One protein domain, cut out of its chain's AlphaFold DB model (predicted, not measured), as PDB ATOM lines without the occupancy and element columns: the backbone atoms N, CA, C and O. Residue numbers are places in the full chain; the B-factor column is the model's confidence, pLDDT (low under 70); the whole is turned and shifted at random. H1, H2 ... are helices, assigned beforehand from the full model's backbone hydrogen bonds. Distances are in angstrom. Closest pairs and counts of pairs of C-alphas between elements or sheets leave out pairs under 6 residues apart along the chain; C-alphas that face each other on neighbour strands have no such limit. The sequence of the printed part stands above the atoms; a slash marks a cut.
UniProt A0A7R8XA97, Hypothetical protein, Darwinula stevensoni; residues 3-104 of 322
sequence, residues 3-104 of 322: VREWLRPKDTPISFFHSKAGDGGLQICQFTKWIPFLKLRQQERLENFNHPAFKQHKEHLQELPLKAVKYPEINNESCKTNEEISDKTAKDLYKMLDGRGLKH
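This is residues 3 to 104 of the 322 residues of the protein "Hypothetical protein" of Darwinula stevensoni (UniProt A0A7R8XA97). A long, loose arm reaches out from a small helical head: in the head H2 packs on H5, H3 makes most of the arm, and H4 sits at its far tip, from which a long stretch with no named element, residues 62 to 81, returns to H5. At the head's end, residues 5 to 10, of which 5 to 7 belong to H1, stick out. The printed part has 102 residues with five named helices, H1 to H5 in chain order, and no named strand; its class is all helix. It is loose, with a radius of gyration of the C-alphas of 18.5 A, and spans 57 by 26 by 23 A.

Find C-alpha 3 at (563.796, 303.556, 394.041), where H1, residues 3 to 7, begins. H2 is residues 14 to 18. From C-alpha 31 at (568.221, 292.796, 402.179), H3 runs 25.2 A to residue 48. H4 covers residues 52 to 61, 14.9 A. H5, residues 82 to 95, runs 20.1 A to C-alpha 95 at (546.130, 290.898, 397.291).

Look at Ser 15 and Leu 93: their C-alphas, 5.0 A apart, are the closest of H2 and H5, which touch, H5 with residues 89 to 93 alone. H3 and H5 are near each other, with 5 pairs of C-alphas within 10 A. H1 and H4 touch no helix. Every O i to N i+4 pair is within hydrogen-bond range in H1, H2 and H5, against 12 of 14 in H3 and 2 of 6 in H4, where 5 of 7 O i to N i+3 pairs are. Residues 73 to 74 pair antiparallel with residues 77 to 78.

The C-alphas farthest apart, of Pro 52 and Leu 97, are 57.3 A apart. The printed part has no cut. The links H2 to H3 and H4 to H5 are long. Residues 3 to 4, 6 to 8 and 55 to 68 have pLDDT under 70.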
ATOM      1  N   VAL A   3     564.638 304.134 395.105       63.50
ATOM      2  CA  VAL A   3     563.796 303.556 394.041       63.50
ATOM      3  C   VAL A   3     562.317 303.961 394.157       63.50
ATOM      4  O   VAL A   3     561.641 304.130 393.142       63.50
ATOM      5  N   ARG A   4     561.798 304.178 395.377       69.00
ATOM      6  CA  ARG A   4     560.411 304.651 395.572       69.00
ATOM      7  C   ARG A   4     560.207 306.061 395.026       69.00
ATOM      8  O   ARG A   4     559.142 306.363 394.490       69.00
ATOM      9  N   GLU A   5     561.227 306.906 395.124       71.06
ATOM     10  CA  GLU A   5     561.177 308.278 394.617       71.06
ATOM     11  C   GLU A   5     561.160 308.317 393.088       71.06
ATOM     12  O   GLU A   5     560.508 309.180 392.503       71.06
ATOM     13  N   TRP A   6     561.795 307.347 392.420       68.00
ATOM     14  CA  TRP A   6     561.800 307.253 390.957       68.00
ATOM     15  C   TRP A   6     560.445 306.816 390.384       68.00
ATOM     16  O   TRP A   6     560.027 307.308 389.331       68.00
ATOM     17  N   LEU A   7     559.731 305.923 391.077       65.88
ATOM     18  CA  LEU A   7     558.439 305.410 390.607       65.88
ATOM     19  C   LEU A   7     557.260 306.352 390.884       65.88
ATOM     20  O   LEU A   7     556.289 306.276 390.143       65.88
ATOM     21  N   ARG A   8     557.394 307.310 391.815       62.19
ATOM     22  CA  ARG A   8     556.524 308.494 392.038       62.19
ATOM     23  C   ARG A   8     555.039 308.277 392.414       62.19
ATOM     24  O   ARG A   8     554.303 309.262 392.403       62.19
ATOM     25  N   PRO A   9     554.577 307.087 392.833       72.62
ATOM     26  CA  PRO A   9     553.679 307.097 394.001       72.62
ATOM     27  C   PRO A   9     554.287 306.483 395.267       72.62
ATOM     28  O   PRO A   9     554.799 305.360 395.249       72.62
ATOM     29  N   LYS A  10     554.167 307.202 396.394       76.50
ATOM     30  CA  LYS A  10     554.575 306.718 397.729       76.50
ATOM     31  C   LYS A  10     553.768 305.494 398.184       76.50
ATOM     32  O   LYS A  10     554.272 304.719 398.989       76.50
ATOM     33  N   ASP A  11     552.564 305.309 397.639       83.56
ATOM     34  CA  ASP A  11     551.641 304.204 397.927       83.56
ATOM     35  C   ASP A  11     551.897 302.948 397.070       83.56
ATOM     36  O   ASP A  11     551.076 302.034 397.048       83.56
ATOM     37  N   THR A  12     553.031 302.874 396.362       88.19
ATOM     38  CA  THR A  12     553.414 301.665 395.617       88.19
ATOM     39  C   THR A  12     553.594 300.480 396.581       88.19
ATOM     40  O   THR A  12     554.380 300.597 397.530       88.19
ATOM     41  N   PRO A  13     552.944 299.322 396.341       90.25
ATOM     42  CA  PRO A  13     553.075 298.156 397.209       90.25
ATOM     43  C   PRO A  13     554.527 297.707 397.391       90.25
ATOM     44  O   PRO A  13     555.278 297.583 396.425       90.25
ATOM     45  N   ILE A  14     554.922 297.394 398.628       90.31
ATOM     46  CA  ILE A  14     556.279 296.910 398.943       90.31
ATOM     47  C   ILE A  14     556.586 295.612 398.187       90.31
ATOM     48  O   ILE A  14     557.673 295.442 397.636       90.31
ATOM     49  N   SER A  15     555.594 294.727 398.104       92.88
ATOM     50  CA  SER A  15     555.664 293.474 397.361       92.88
ATOM     51  C   SER A  15     555.923 293.679 395.864       92.88
ATOM     52  O   SER A  15     556.593 292.853 395.260       92.88
ATOM     53  N   PHE A  16     555.518 294.805 395.263       94.12
ATOM     54  CA  PHE A  16     555.809 295.087 393.850       94.12
ATOM     55  C   PHE A  16     557.312 295.244 393.589       94.12
ATOM     56  O   PHE A  16     557.818 294.774 392.573       94.12
ATOM     57  N   PHE A  17     558.049 295.856 394.521       92.38
ATOM     58  CA  PHE A  17     559.500 296.005 394.387       92.38
ATOM     59  C   PHE A  17     560.219 294.660 394.477       92.38
ATOM     60  O   PHE A  17     561.161 294.423 393.725       92.38
ATOM     61  N   HIS A  18     559.778 293.792 395.387       92.38
ATOM     62  CA  HIS A  18     560.538 292.609 395.789       92.38
ATOM     63  C   HIS A  18     560.084 291.300 395.130       92.38
ATOM     64  O   HIS A  18     560.876 290.364 395.063       92.38
ATOM     65  N   SER A  19     558.852 291.220 394.612       94.81
ATOM     66  CA  SER A  19     558.410 290.070 393.813       94.81
ATOM     67  C   SER A  19     559.285 289.899 392.570       94.81
ATOM     68  O   SER A  19     559.770 290.882 392.000       94.81
ATOM     69  N   LYS A  20     559.469 288.651 392.123       94.56
ATOM     70  CA  LYS A  20     560.239 288.338 390.910       94.56
ATOM     71  C   LYS A  20     559.653 289.047 389.691       94.56
ATOM     72  O   LYS A  20     558.445 289.272 389.610       94.56
ATOM     73  N   ALA A  21     560.498 289.330 388.703       92.31
ATOM     74  CA  ALA A  21     560.071 289.990 387.472       92.31
ATOM     75  C   ALA A  21     558.998 289.176 386.735       92.31
ATOM     76  O   ALA A  21     558.006 289.745 386.271       92.31
ATOM     77  N   GLY A  22     559.175 287.850 386.711       92.56
ATOM     78  CA  GLY A  22     558.222 286.890 386.157       92.56
ATOM     79  C   GLY A  22     556.902 286.791 386.925       92.56
ATOM     80  O   GLY A  22     555.917 286.392 386.333       92.56
ATOM     81  N   ASP A  23     556.851 287.212 388.189       94.62
ATOM     82  CA  ASP A  23     555.623 287.270 388.999       94.62
ATOM     83  C   ASP A  23     555.009 288.692 388.987       94.62
ATOM     84  O   ASP A  23     554.215 289.068 389.846       94.62
ATOM     85  N   GLY A  24     555.426 289.532 388.031       92.12
ATOM     86  CA  GLY A  24     554.934 290.901 387.861       92.12
ATOM     87  C   GLY A  24     555.673 291.968 388.679       92.12
ATOM     88  O   GLY A  24     555.461 293.156 388.454       92.12
ATOM     89  N   GLY A  25     556.594 291.601 389.571       94.06
ATOM     90  CA  GLY A  25     557.375 292.565 390.358       94.06
ATOM     91  C   GLY A  25     558.575 293.166 389.617       94.06
ATOM     92  O   GLY A  25     558.716 293.007 388.401       94.06
ATOM     93  N   LEU A  26     559.444 293.861 390.359       92.25
ATOM     94  CA  LEU A  26     560.701 294.456 389.872       92.25
ATOM     95  C   LEU A  26     561.955 293.665 390.244       92.25
ATOM     96  O   LEU A  26     563.033 293.989 389.753       92.25
ATOM     97  N   GLN A  27     561.828 292.634 391.079       93.00
ATOM     98  CA  GLN A  27     562.937 291.777 391.500       93.00
ATOM     99  C   GLN A  27     564.084 292.528 392.196       93.00
ATOM    100  O   GLN A  27     565.255 292.175 392.072       93.00
ATOM    101  N   ILE A  28     563.762 293.570 392.959       91.12
ATOM    102  CA  ILE A  28     564.746 294.279 393.773       91.12
ATOM    103  C   ILE A  28     564.990 293.470 395.042       91.12
ATOM    104  O   ILE A  28     564.050 293.146 395.772       91.12
ATOM    105  N   CYS A  29     566.257 293.173 395.332       88.19
ATOM    106  CA  CYS A  29     566.633 292.416 396.519       88.19
ATOM    107  C   CYS A  29     566.122 293.094 397.799       88.19
ATOM    108  O   CYS A  29     566.333 294.288 398.025       88.19
ATOM    109  N   GLN A  30     565.451 292.320 398.654       88.19
ATOM    110  CA  GLN A  30     565.067 292.758 399.988       88.19
ATOM    111  C   GLN A  30     566.125 292.292 400.991       88.19
ATOM    112  O   GLN A  30     566.048 291.180 401.511       88.19
ATOM    113  N   PHE A  31     567.105 293.147 401.290       85.94
ATOM    114  CA  PHE A  31     568.221 292.796 402.179       85.94
ATOM    115  C   PHE A  31     567.775 292.290 403.553       85.94
ATOM    116  O   PHE A  31     568.381 291.363 404.078       85.94
ATOM    117  N   THR A  32     566.674 292.810 404.102       84.25
ATOM    118  CA  THR A  32     566.132 292.339 405.388       84.25
ATOM    119  C   THR A  32     565.730 290.861 405.362       84.25
ATOM    120  O   THR A  32     565.760 290.214 406.399       84.25
ATOM    121  N   LYS A  33     565.377 290.322 404.187       84.56
ATOM    122  CA  LYS A  33     565.048 288.905 403.984       84.56
ATOM    123  C   LYS A  33     566.254 288.077 403.537       84.56
ATOM    124  O   LYS A  33     566.331 286.898 403.850       84.56
ATOM    125  N   TRP A  34     567.197 288.690 402.821       84.38
ATOM    126  CA  TRP A  34     568.357 287.997 402.259       84.38
ATOM    127  C   TRP A  34     569.525 287.845 403.246       84.38
ATOM    128  O   TRP A  34     570.159 286.793 403.296       84.38
ATOM    129  N   ILE A  35     569.788 288.865 404.071       87.25
ATOM    130  CA  ILE A  35     570.867 288.857 405.074       87.25
ATOM    131  C   ILE A  35     570.744 287.675 406.054       87.25
ATOM    132  O   ILE A  35     571.771 287.047 406.313       87.25
ATOM    133  N   PRO A  36     569.553 287.319 406.580       87.06
ATOM    134  CA  PRO A  36     569.403 286.135 407.423       87.06
ATOM    135  C   PRO A  36     569.915 284.846 406.769       87.06
ATOM    136  O   PRO A  36     570.657 284.109 407.409       87.06
ATOM    137  N   PHE A  37     569.628 284.605 405.484       85.31
ATOM    138  CA  PHE A  37     570.160 283.427 404.789       85.31
ATOM    139  C   PHE A  37     571.671 283.458 404.630       85.31
ATOM    140  O   PHE A  37     572.315 282.420 404.749       85.31
ATOM    141  N   LEU A  38     572.252 284.628 404.354       85.94
ATOM    142  CA  LEU A  38     573.707 284.752 404.279       85.94
ATOM    143  C   LEU A  38     574.360 284.419 405.616       85.94
ATOM    144  O   LEU A  38     575.360 283.709 405.636       85.94
ATOM    145  N   LYS A  39     573.774 284.900 406.715       85.38
ATOM    146  CA  LYS A  39     574.246 284.617 408.071       85.38
ATOM    147  C   LYS A  39     574.090 283.141 408.433       85.38
ATOM    148  O   LYS A  39     575.044 282.559 408.928       85.38
ATOM    149  N   LEU A  40     572.949 282.524 408.118       83.00
ATOM    150  CA  LEU A  40     572.727 281.085 408.314       83.00
ATOM    151  C   LEU A  40     573.740 280.249 407.523       83.00
ATOM    152  O   LEU A  40     574.421 279.403 408.085       83.00
ATOM    153  N   ARG A  41     573.932 280.557 406.236       83.88
ATOM    154  CA  ARG A  41     574.904 279.857 405.385       83.88
ATOM    155  C   ARG A  41     576.345 280.073 405.843       83.88
ATOM    156  O   ARG A  41     577.185 279.191 405.687       83.88
ATOM    157  N   GLN A  42     576.664 281.261 406.355       83.81
ATOM    158  CA  GLN A  42     577.966 281.541 406.951       83.81
ATOM    159  C   GLN A  42     578.167 280.704 408.215       83.81
ATOM    160  O   GLN A  42     579.224 280.102 408.359       83.81
ATOM    161  N   GLN A  43     577.161 280.631 409.085       78.50
ATOM    162  CA  GLN A  43     577.202 279.822 410.297       78.50
ATOM    163  C   GLN A  43     577.396 278.336 409.969       78.50
ATOM    164  O   GLN A  43     578.352 277.744 410.456       78.50
ATOM    165  N   GLU A  44     576.603 277.773 409.054       80.88
ATOM    166  CA  GLU A  44     576.771 276.392 408.574       80.88
ATOM    167  C   GLU A  44     578.183 276.143 408.023       80.88
ATOM    168  O   GLU A  44     578.788 275.099 408.269       80.88
ATOM    169  N   ARG A  45     578.747 277.104 407.278       82.00
ATOM    170  CA  ARG A  45     580.122 276.999 406.768       82.00
ATOM    171  C   ARG A  45     581.149 276.995 407.893       82.00
ATOM    172  O   ARG A  45     582.062 276.188 407.824       82.00
ATOM    173  N   LEU A  46     581.014 277.869 408.891       76.69
ATOM    174  CA  LEU A  46     581.931 277.943 410.037       76.69
ATOM    175  C   LEU A  46     581.826 276.702 410.932       76.69
ATOM    176  O   LEU A  46     582.837 276.215 411.432       76.69
ATOM    177  N   GLU A  47     580.621 276.159 411.112       74.19
ATOM    178  CA  GLU A  47     580.395 274.926 411.870       74.19
ATOM    179  C   GLU A  47     581.094 273.731 411.215       74.19
ATOM    180  O   GLU A  47     581.772 272.975 411.916       74.19
ATOM    181  N   ASN A  48     580.998 273.631 409.886       77.75
ATOM    182  CA  ASN A  48     581.597 272.569 409.076       77.75
ATOM    183  C   ASN A  48     583.061 272.834 408.671       77.75
ATOM    184  O   ASN A  48     583.693 271.974 408.056       77.75
ATOM    185  N   PHE A  49     583.620 274.009 408.976       79.50
ATOM    186  CA  PHE A  49     584.991 274.351 408.606       79.50
ATOM    187  C   PHE A  49     585.986 273.606 409.499       79.50
ATOM    188  O   PHE A  49     586.097 273.873 410.697       79.50
ATOM    189  N   ASN A  50     586.727 272.670 408.905       75.19
ATOM    190  CA  ASN A  50     587.670 271.816 409.617       75.19
ATOM    191  C   ASN A  50     589.114 272.199 409.255       75.19
ATOM    192  O   ASN A  50     589.709 271.632 408.343       75.19
ATOM    193  N   HIS A  51     589.660 273.204 409.947       79.56
ATOM    194  CA  HIS A  51     591.057 273.629 409.805       79.56
ATOM    195  C   HIS A  51     591.728 273.724 411.187       79.56
ATOM    196  O   HIS A  51     591.136 274.325 412.091       79.56
ATOM    197  N   PRO A  52     592.963 273.214 411.376       76.38
ATOM    198  CA  PRO A  52     593.632 273.176 412.682       76.38
ATOM    199  C   PRO A  52     593.716 274.540 413.386       76.38
ATOM    200  O   PRO A  52     593.348 274.650 414.552       76.38
ATOM    201  N   ALA A  53     594.091 275.598 412.658       74.94
ATOM    202  CA  ALA A  53     594.160 276.963 413.199       74.94
ATOM    203  C   ALA A  53     592.785 277.549 413.587       74.94
ATOM    204  O   ALA A  53     592.688 278.387 414.475       74.94
ATOM    205  N   PHE A  54     591.701 277.101 412.944       71.44
ATOM    206  CA  PHE A  54     590.348 277.563 413.259       71.44
ATOM    207  C   PHE A  54     589.765 276.831 414.475       71.44
ATOM    208  O   PHE A  54     588.977 277.402 415.222       71.44
ATOM    209  N   LYS A  55     590.194 275.585 414.717       68.31
ATOM    210  CA  LYS A  55     589.768 274.775 415.866       68.31
ATOM    211  C   LYS A  55     590.144 275.434 417.201       68.31
ATOM    212  O   LYS A  55     589.299 275.484 418.084       68.31
ATOM    213  N   GLN A  56     591.339 276.028 417.290       67.62
ATOM    214  CA  GLN A  56     591.791 276.797 418.462       67.62
ATOM    215  C   GLN A  56     590.982 278.085 418.704       67.62
ATOM    216  O   GLN A  56     590.847 278.527 419.839       67.62
ATOM    217  N   HIS A  57     590.419 278.697 417.658       67.00
ATOM    218  CA  HIS A  57     589.598 279.910 417.781       67.00
ATOM    219  C   HIS A  57     588.097 279.633 417.948       67.00
ATOM    220  O   HIS A  57     587.362 280.508 418.400       67.00
ATOM    221  N   LYS A  58     587.624 278.423 417.619       65.38
ATOM    222  CA  LYS A  58     586.208 278.038 417.724       65.38
ATOM    223  C   LYS A  58     585.706 278.049 419.172       65.38
ATOM    224  O   LYS A  58     584.562 278.428 419.396       65.38
ATOM    225  N   GLU A  59     586.569 277.704 420.126       63.22
ATOM    226  CA  GLU A  59     586.272 277.724 421.567       63.22
ATOM    227  C   GLU A  59     586.008 279.155 422.075       63.22
ATOM    228  O   GLU A  59     585.033 279.377 422.782       63.22
ATOM    229  N   HIS A  60     586.764 280.156 421.604       61.12
ATOM    230  CA  HIS A  60     586.523 281.575 421.929       61.12
ATOM    231  C   HIS A  60     585.286 282.166 421.225       61.12
ATOM    232  O   HIS A  60     584.655 283.092 421.730       61.12
ATOM    233  N   LEU A  61     584.912 281.654 420.047       58.31
ATOM    234  CA  LEU A  61     583.726 282.125 419.318       58.31
ATOM    235  C   LEU A  61     582.406 281.638 419.941       58.31
ATOM    236  O   LEU A  61     581.373 282.256 419.689       58.31
ATOM    237  N   GLN A  62     582.426 280.566 420.744       56.31
ATOM    238  CA  GLN A  62     581.250 280.071 421.475       56.31
ATOM    239  C   GLN A  62     580.821 281.001 422.622       56.31
ATOM    240  O   GLN A  62     579.659 280.961 423.025       56.31
ATOM    241  N   GLU A  63     581.716 281.867 423.109       52.22
ATOM    242  CA  GLU A  63     581.420 282.862 424.153       52.22
ATOM    243  C   GLU A  63     580.736 284.124 423.607       52.22
ATOM    244  O   GLU A  63     580.093 284.870 424.350       52.22
ATOM    245  N   LEU A  64     580.822 284.368 422.295       51.16
ATOM    246  CA  LEU A  64     580.043 285.421 421.658       51.16
ATOM    247  C   LEU A  64     578.604 284.921 421.505       51.16
ATOM    248  O   LEU A  64     578.392 283.897 420.854       51.16
ATOM    249  N   PRO A  65     577.587 285.637 422.021       48.03
ATOM    250  CA  PRO A  65     576.202 285.300 421.757       48.03
ATOM    251  C   PRO A  65     575.929 285.567 420.277       48.03
ATOM    252  O   PRO A  65     575.450 286.634 419.882       48.03
ATOM    253  N   LEU A  66     576.229 284.585 419.429       53.38
ATOM    254  CA  LEU A  66     575.649 284.468 418.107       53.38
ATOM    255  C   LEU A  66     574.153 284.302 418.353       53.38
ATOM    256  O   LEU A  66     573.657 283.192 418.522       53.38
ATOM    257  N   LYS A  67     573.431 285.427 418.465       57.31
ATOM    258  CA  LYS A  67     571.968 285.434 418.513       57.31
ATOM    259  C   LYS A  67     571.509 284.487 417.416       57.31
ATOM    260  O   LYS A  67     571.822 284.757 416.256       57.31
ATOM    261  N   ALA A  68     570.820 283.408 417.800       62.97
ATOM    262  CA  ALA A  68     570.325 282.402 416.873       62.97
ATOM    263  C   ALA A  68     569.710 283.124 415.674       62.97
ATOM    264  O   ALA A  68     568.746 283.889 415.824       62.97
ATOM    265  N   VAL A  69     570.351 282.993 414.513       70.62
ATOM    266  CA  VAL A  69     569.931 283.720 413.322       70.62
ATOM    267  C   VAL A  69     568.573 283.153 412.948       70.62
ATOM    268  O   VAL A  69     568.457 282.000 412.545       70.62
ATOM    269  N   LYS A  70     567.519 283.944 413.133       80.50
ATOM    270  CA  LYS A  70     566.172 283.515 412.771       80.50
ATOM    271  C   LYS A  70     566.009 283.577 411.260       80.50
ATOM    272  O   LYS A  70     566.499 284.502 410.609       80.50
ATOM    273  N   TYR A  71     565.283 282.605 410.722       84.44
ATOM    274  CA  TYR A  71     564.772 282.680 409.362       84.44
ATOM    275  C   TYR A  71     563.940 283.957 409.169       84.44
ATOM    276  O   TYR A  71     563.323 284.446 410.119       84.44
ATOM    277  N   PRO A  72     563.923 284.522 407.953       84.56
ATOM    278  CA  PRO A  72     563.100 285.683 407.661       84.56
ATOM    279  C   PRO A  72     561.615 285.340 407.803       84.56
ATOM    280  O   PRO A  72     561.159 284.296 407.341       84.56
ATOM    281  N   GLU A  73     560.853 286.255 408.391       83.56
ATOM    282  CA  GLU A  73     559.410 286.105 408.578       83.56
ATOM    283  C   GLU A  73     558.635 286.935 407.547       83.56
ATOM    284  O   GLU A  73     558.994 288.073 407.222       83.56
ATOM    285  N   ILE A  74     557.554 286.362 407.018       81.38
ATOM    286  CA  ILE A  74     556.581 287.046 406.162       81.38
ATOM    287  C   ILE A  74     555.195 286.722 406.695       81.38
ATOM    288  O   ILE A  74     554.852 285.550 406.807       81.38
ATOM    289  N   ASN A  75     554.401 287.752 406.999       79.69
ATOM    290  CA  ASN A  75     553.068 287.602 407.593       79.69
ATOM    291  C   ASN A  75     553.082 286.728 408.863       79.69
ATOM    292  O   ASN A  75     552.219 285.877 409.035       79.69
ATOM    293  N   ASN A  76     554.080 286.934 409.734       82.81
ATOM    294  CA  ASN A  76     554.320 286.172 410.971       82.81
ATOM    295  C   ASN A  76     554.640 284.679 410.771       82.81
ATOM    296  O   ASN A  76     554.624 283.907 411.725       82.81
ATOM    297  N   GLU A  77     554.969 284.267 409.548       84.31
ATOM    298  CA  GLU A  77     555.405 282.908 409.251       84.31
ATOM    299  C   GLU A  77     556.879 282.898 408.843       84.31
ATOM    300  O   GLU A  77     557.287 283.602 407.915       84.31
ATOM    301  N   SER A  78     557.661 282.046 409.499       86.44
ATOM    302  CA  SER A  78     559.061 281.787 409.160       86.44
ATOM    303  C   SER A  78     559.186 281.149 407.770       86.44
ATOM    304  O   SER A  78     558.472 280.194 407.458       86.44
ATOM    305  N   CYS A  79     560.079 281.681 406.933       87.62
ATOM    306  CA  CYS A  79     560.379 281.150 405.604       87.62
ATOM    307  C   CYS A  79     561.786 280.546 405.570       87.62
ATOM    308  O   CYS A  79     562.779 281.251 405.759       87.62
ATOM    309  N   LYS A  80     561.878 279.252 405.264       87.44
ATOM    310  CA  LYS A  80     563.140 278.499 405.226       87.44
ATOM    311  C   LYS A  80     563.839 278.570 403.875       87.44
ATOM    312  O   LYS A  80     565.042 278.336 403.800       87.44
ATOM    313  N   THR A  81     563.100 278.893 402.816       87.88
ATOM    314  CA  THR A  81     563.608 278.904 401.439       87.88
ATOM    315  C   THR A  81     563.364 280.243 400.744       87.88
ATOM    316  O   THR A  81     562.478 281.024 401.110       87.88
ATOM    317  N   ASN A  82     564.159 280.527 399.706       86.00
ATOM    318  CA  ASN A  82     563.947 281.706 398.861       86.00
ATOM    319  C   ASN A  82     562.659 281.576 398.031       86.00
ATOM    320  O   ASN A  82     562.019 282.580 397.714       86.00
ATOM    321  N   GLU A  83     562.273 280.349 397.689       89.69
ATOM    322  CA  GLU A  83     561.041 280.004 396.987       89.69
ATOM    323  C   GLU A  83     559.815 280.381 397.824       89.69
ATOM    324  O   GLU A  83     558.970 281.130 397.339       89.69
ATOM    325  N   GLU A  84     559.768 279.991 399.102       91.19
ATOM    326  CA  GLU A  84     558.688 280.378 400.024       91.19
ATOM    327  C   GLU A  84     558.543 281.898 400.132       91.19
ATOM    328  O   GLU A  84     557.435 282.437 400.100       91.19
ATOM    329  N   ILE A  85     559.666 282.616 400.220       90.56
ATOM    330  CA  ILE A  85     559.661 284.080 400.259       90.56
ATOM    331  C   ILE A  85     559.105 284.668 398.977       90.56
ATOM    332  O   ILE A  85     558.300 285.602 399.030       90.56
ATOM    333  N   SER A  86     559.553 284.149 397.837       91.50
ATOM    334  CA  SER A  86     559.095 284.577 396.524       91.50
ATOM    335  C   SER A  86     557.588 284.391 396.395       91.50
ATOM    336  O   SER A  86     556.885 285.334 396.038       91.50
ATOM    337  N   ASP A  87     557.086 283.210 396.749       92.81
ATOM    338  CA  ASP A  87     555.679 282.853 396.607       92.81
ATOM    339  C   ASP A  87     554.788 283.662 397.550       92.81
ATOM    340  O   ASP A  87     553.748 284.174 397.126       92.81
ATOM    341  N   LYS A  88     555.192 283.843 398.814       93.50
ATOM    342  CA  LYS A  88     554.447 284.689 399.760       93.50
ATOM    343  C   LYS A  88     554.455 286.154 399.325       93.50
ATOM    344  O   LYS A  88     553.402 286.783 399.301       93.50
ATOM    345  N   THR A  89     555.602 286.677 398.884       93.44
ATOM    346  CA  THR A  89     555.704 288.068 398.403       93.44
ATOM    347  C   THR A  89     554.846 288.287 397.146       93.44
ATOM    348  O   THR A  89     554.175 289.315 397.038       93.44
ATOM    349  N   ALA A  90     554.788 287.311 396.232       95.06
ATOM    350  CA  ALA A  90     553.902 287.350 395.069       95.06
ATOM    351  C   ALA A  90     552.417 287.306 395.472       95.06
ATOM    352  O   ALA A  90     551.630 288.124 395.002       95.06
ATOM    353  N   LYS A  91     552.029 286.422 396.401       95.00
ATOM    354  CA  LYS A  91     550.657 286.382 396.942       95.00
ATOM    355  C   LYS A  91     550.264 287.714 397.586       95.00
ATOM    356  O   LYS A  91     549.159 288.196 397.340       95.00
ATOM    357  N   ASP A  92     551.161 288.336 398.346       94.25
ATOM    358  CA  ASP A  92     550.925 289.652 398.942       94.25
ATOM    359  C   ASP A  92     550.776 290.744 397.879       94.25
ATOM    360  O   ASP A  92     549.940 291.630 398.025       94.25
ATOM    361  N   LEU A  93     551.531 290.679 396.775       95.00
ATOM    362  CA  LEU A  93     551.336 291.570 395.629       95.00
ATOM    363  C   LEU A  93     549.935 291.422 395.031       95.00
ATOM    364  O   LEU A  93     549.258 292.423 394.815       95.00
ATOM    365  N   TYR A  94     549.478 290.193 394.806       95.38
ATOM    366  CA  TYR A  94     548.186 289.941 394.162       95.38
ATOM    367  C   TYR A  94     546.982 290.316 395.038       95.38
ATOM    368  O   TYR A  94     545.906 290.582 394.507       95.38
ATOM    369  N   LYS A  95     547.153 290.382 396.364       94.50
ATOM    370  CA  LYS A  95     546.130 290.898 397.291       94.50
ATOM    371  C   LYS A  95     545.955 292.417 397.196       94.50
ATOM    372  O   LYS A  95     544.893 292.933 397.528       94.50
ATOM    373  N   MET A  96     546.982 293.141 396.754       91.75
ATOM    374  CA  MET A  96     546.949 294.602 396.662       91.75
ATOM    375  C   MET A  96     546.167 295.055 395.429       91.75
ATOM    376  O   MET A  96     546.273 294.452 394.362       91.75
ATOM    377  N   LEU A  97     545.465 296.189 395.530       88.19
ATOM    378  CA  LEU A  97     544.699 296.776 394.419       88.19
ATOM    379  C   LEU A  97     545.535 296.916 393.134       88.19
ATOM    380  O   LEU A  97     545.087 296.582 392.040       88.19
ATOM    381  N   ASP A  98     546.773 297.387 393.277       89.50
ATOM    382  CA  ASP A  98     547.662 297.649 392.146       89.50
ATOM    383  C   ASP A  98     548.308 296.387 391.570       89.50
ATOM    384  O   ASP A  98     548.639 296.371 390.380       89.50
ATOM    385  N   GLY A  99     548.445 295.341 392.389       91.88
ATOM    386  CA  GLY A  99     549.087 294.081 392.029       91.88
ATOM    387  C   GLY A  99     548.127 292.951 391.663       91.88
ATOM    388  O   GLY A  99     548.567 291.987 391.046       91.88
ATOM    389  N   ARG A 100     546.822 293.064 391.948       92.19
ATOM    390  CA  ARG A 100     545.807 292.051 391.593       92.19
ATOM    391  C   ARG A 100     545.870 291.646 390.123       92.19
ATOM    392  O   ARG A 100     545.850 290.463 389.801       92.19
ATOM    393  N   GLY A 101     546.017 292.637 389.248       90.75
ATOM    394  CA  GLY A 101     546.123 292.439 387.805       90.75
ATOM    395  C   GLY A 101     547.425 291.796 387.320       90.75
ATOM    396  O   GLY A 101     547.599 291.646 386.121       90.75
ATOM    397  N   LEU A 102     548.357 291.458 388.221       94.31
ATOM    398  CA  LEU A 102     549.647 290.831 387.907       94.31
ATOM    399  C   LEU A 102     549.660 289.312 388.126       94.31
ATOM    400  O   LEU A 102     550.651 288.665 387.804       94.31
ATOM    401  N   LYS A 103     548.564 288.731 388.631       94.25
ATOM    402  CA  LYS A 103     548.470 287.314 389.025       94.25
ATOM    403  C   LYS A 103     548.889 286.323 387.926       94.25
ATOM    404  O   LYS A 103     549.466 285.283 388.235       94.25
ATOM    405  N   HIS A 104     548.621 286.663 386.666       93.56
ATOM    406  CA  HIS A 104     548.877 285.810 385.499       93.56
ATOM    407  C   HIS A 104     550.240 286.081 384.831       93.56
ATOM    408  O   HIS A 104     550.601 285.409 383.871       93.56
TER     409      HIS A 104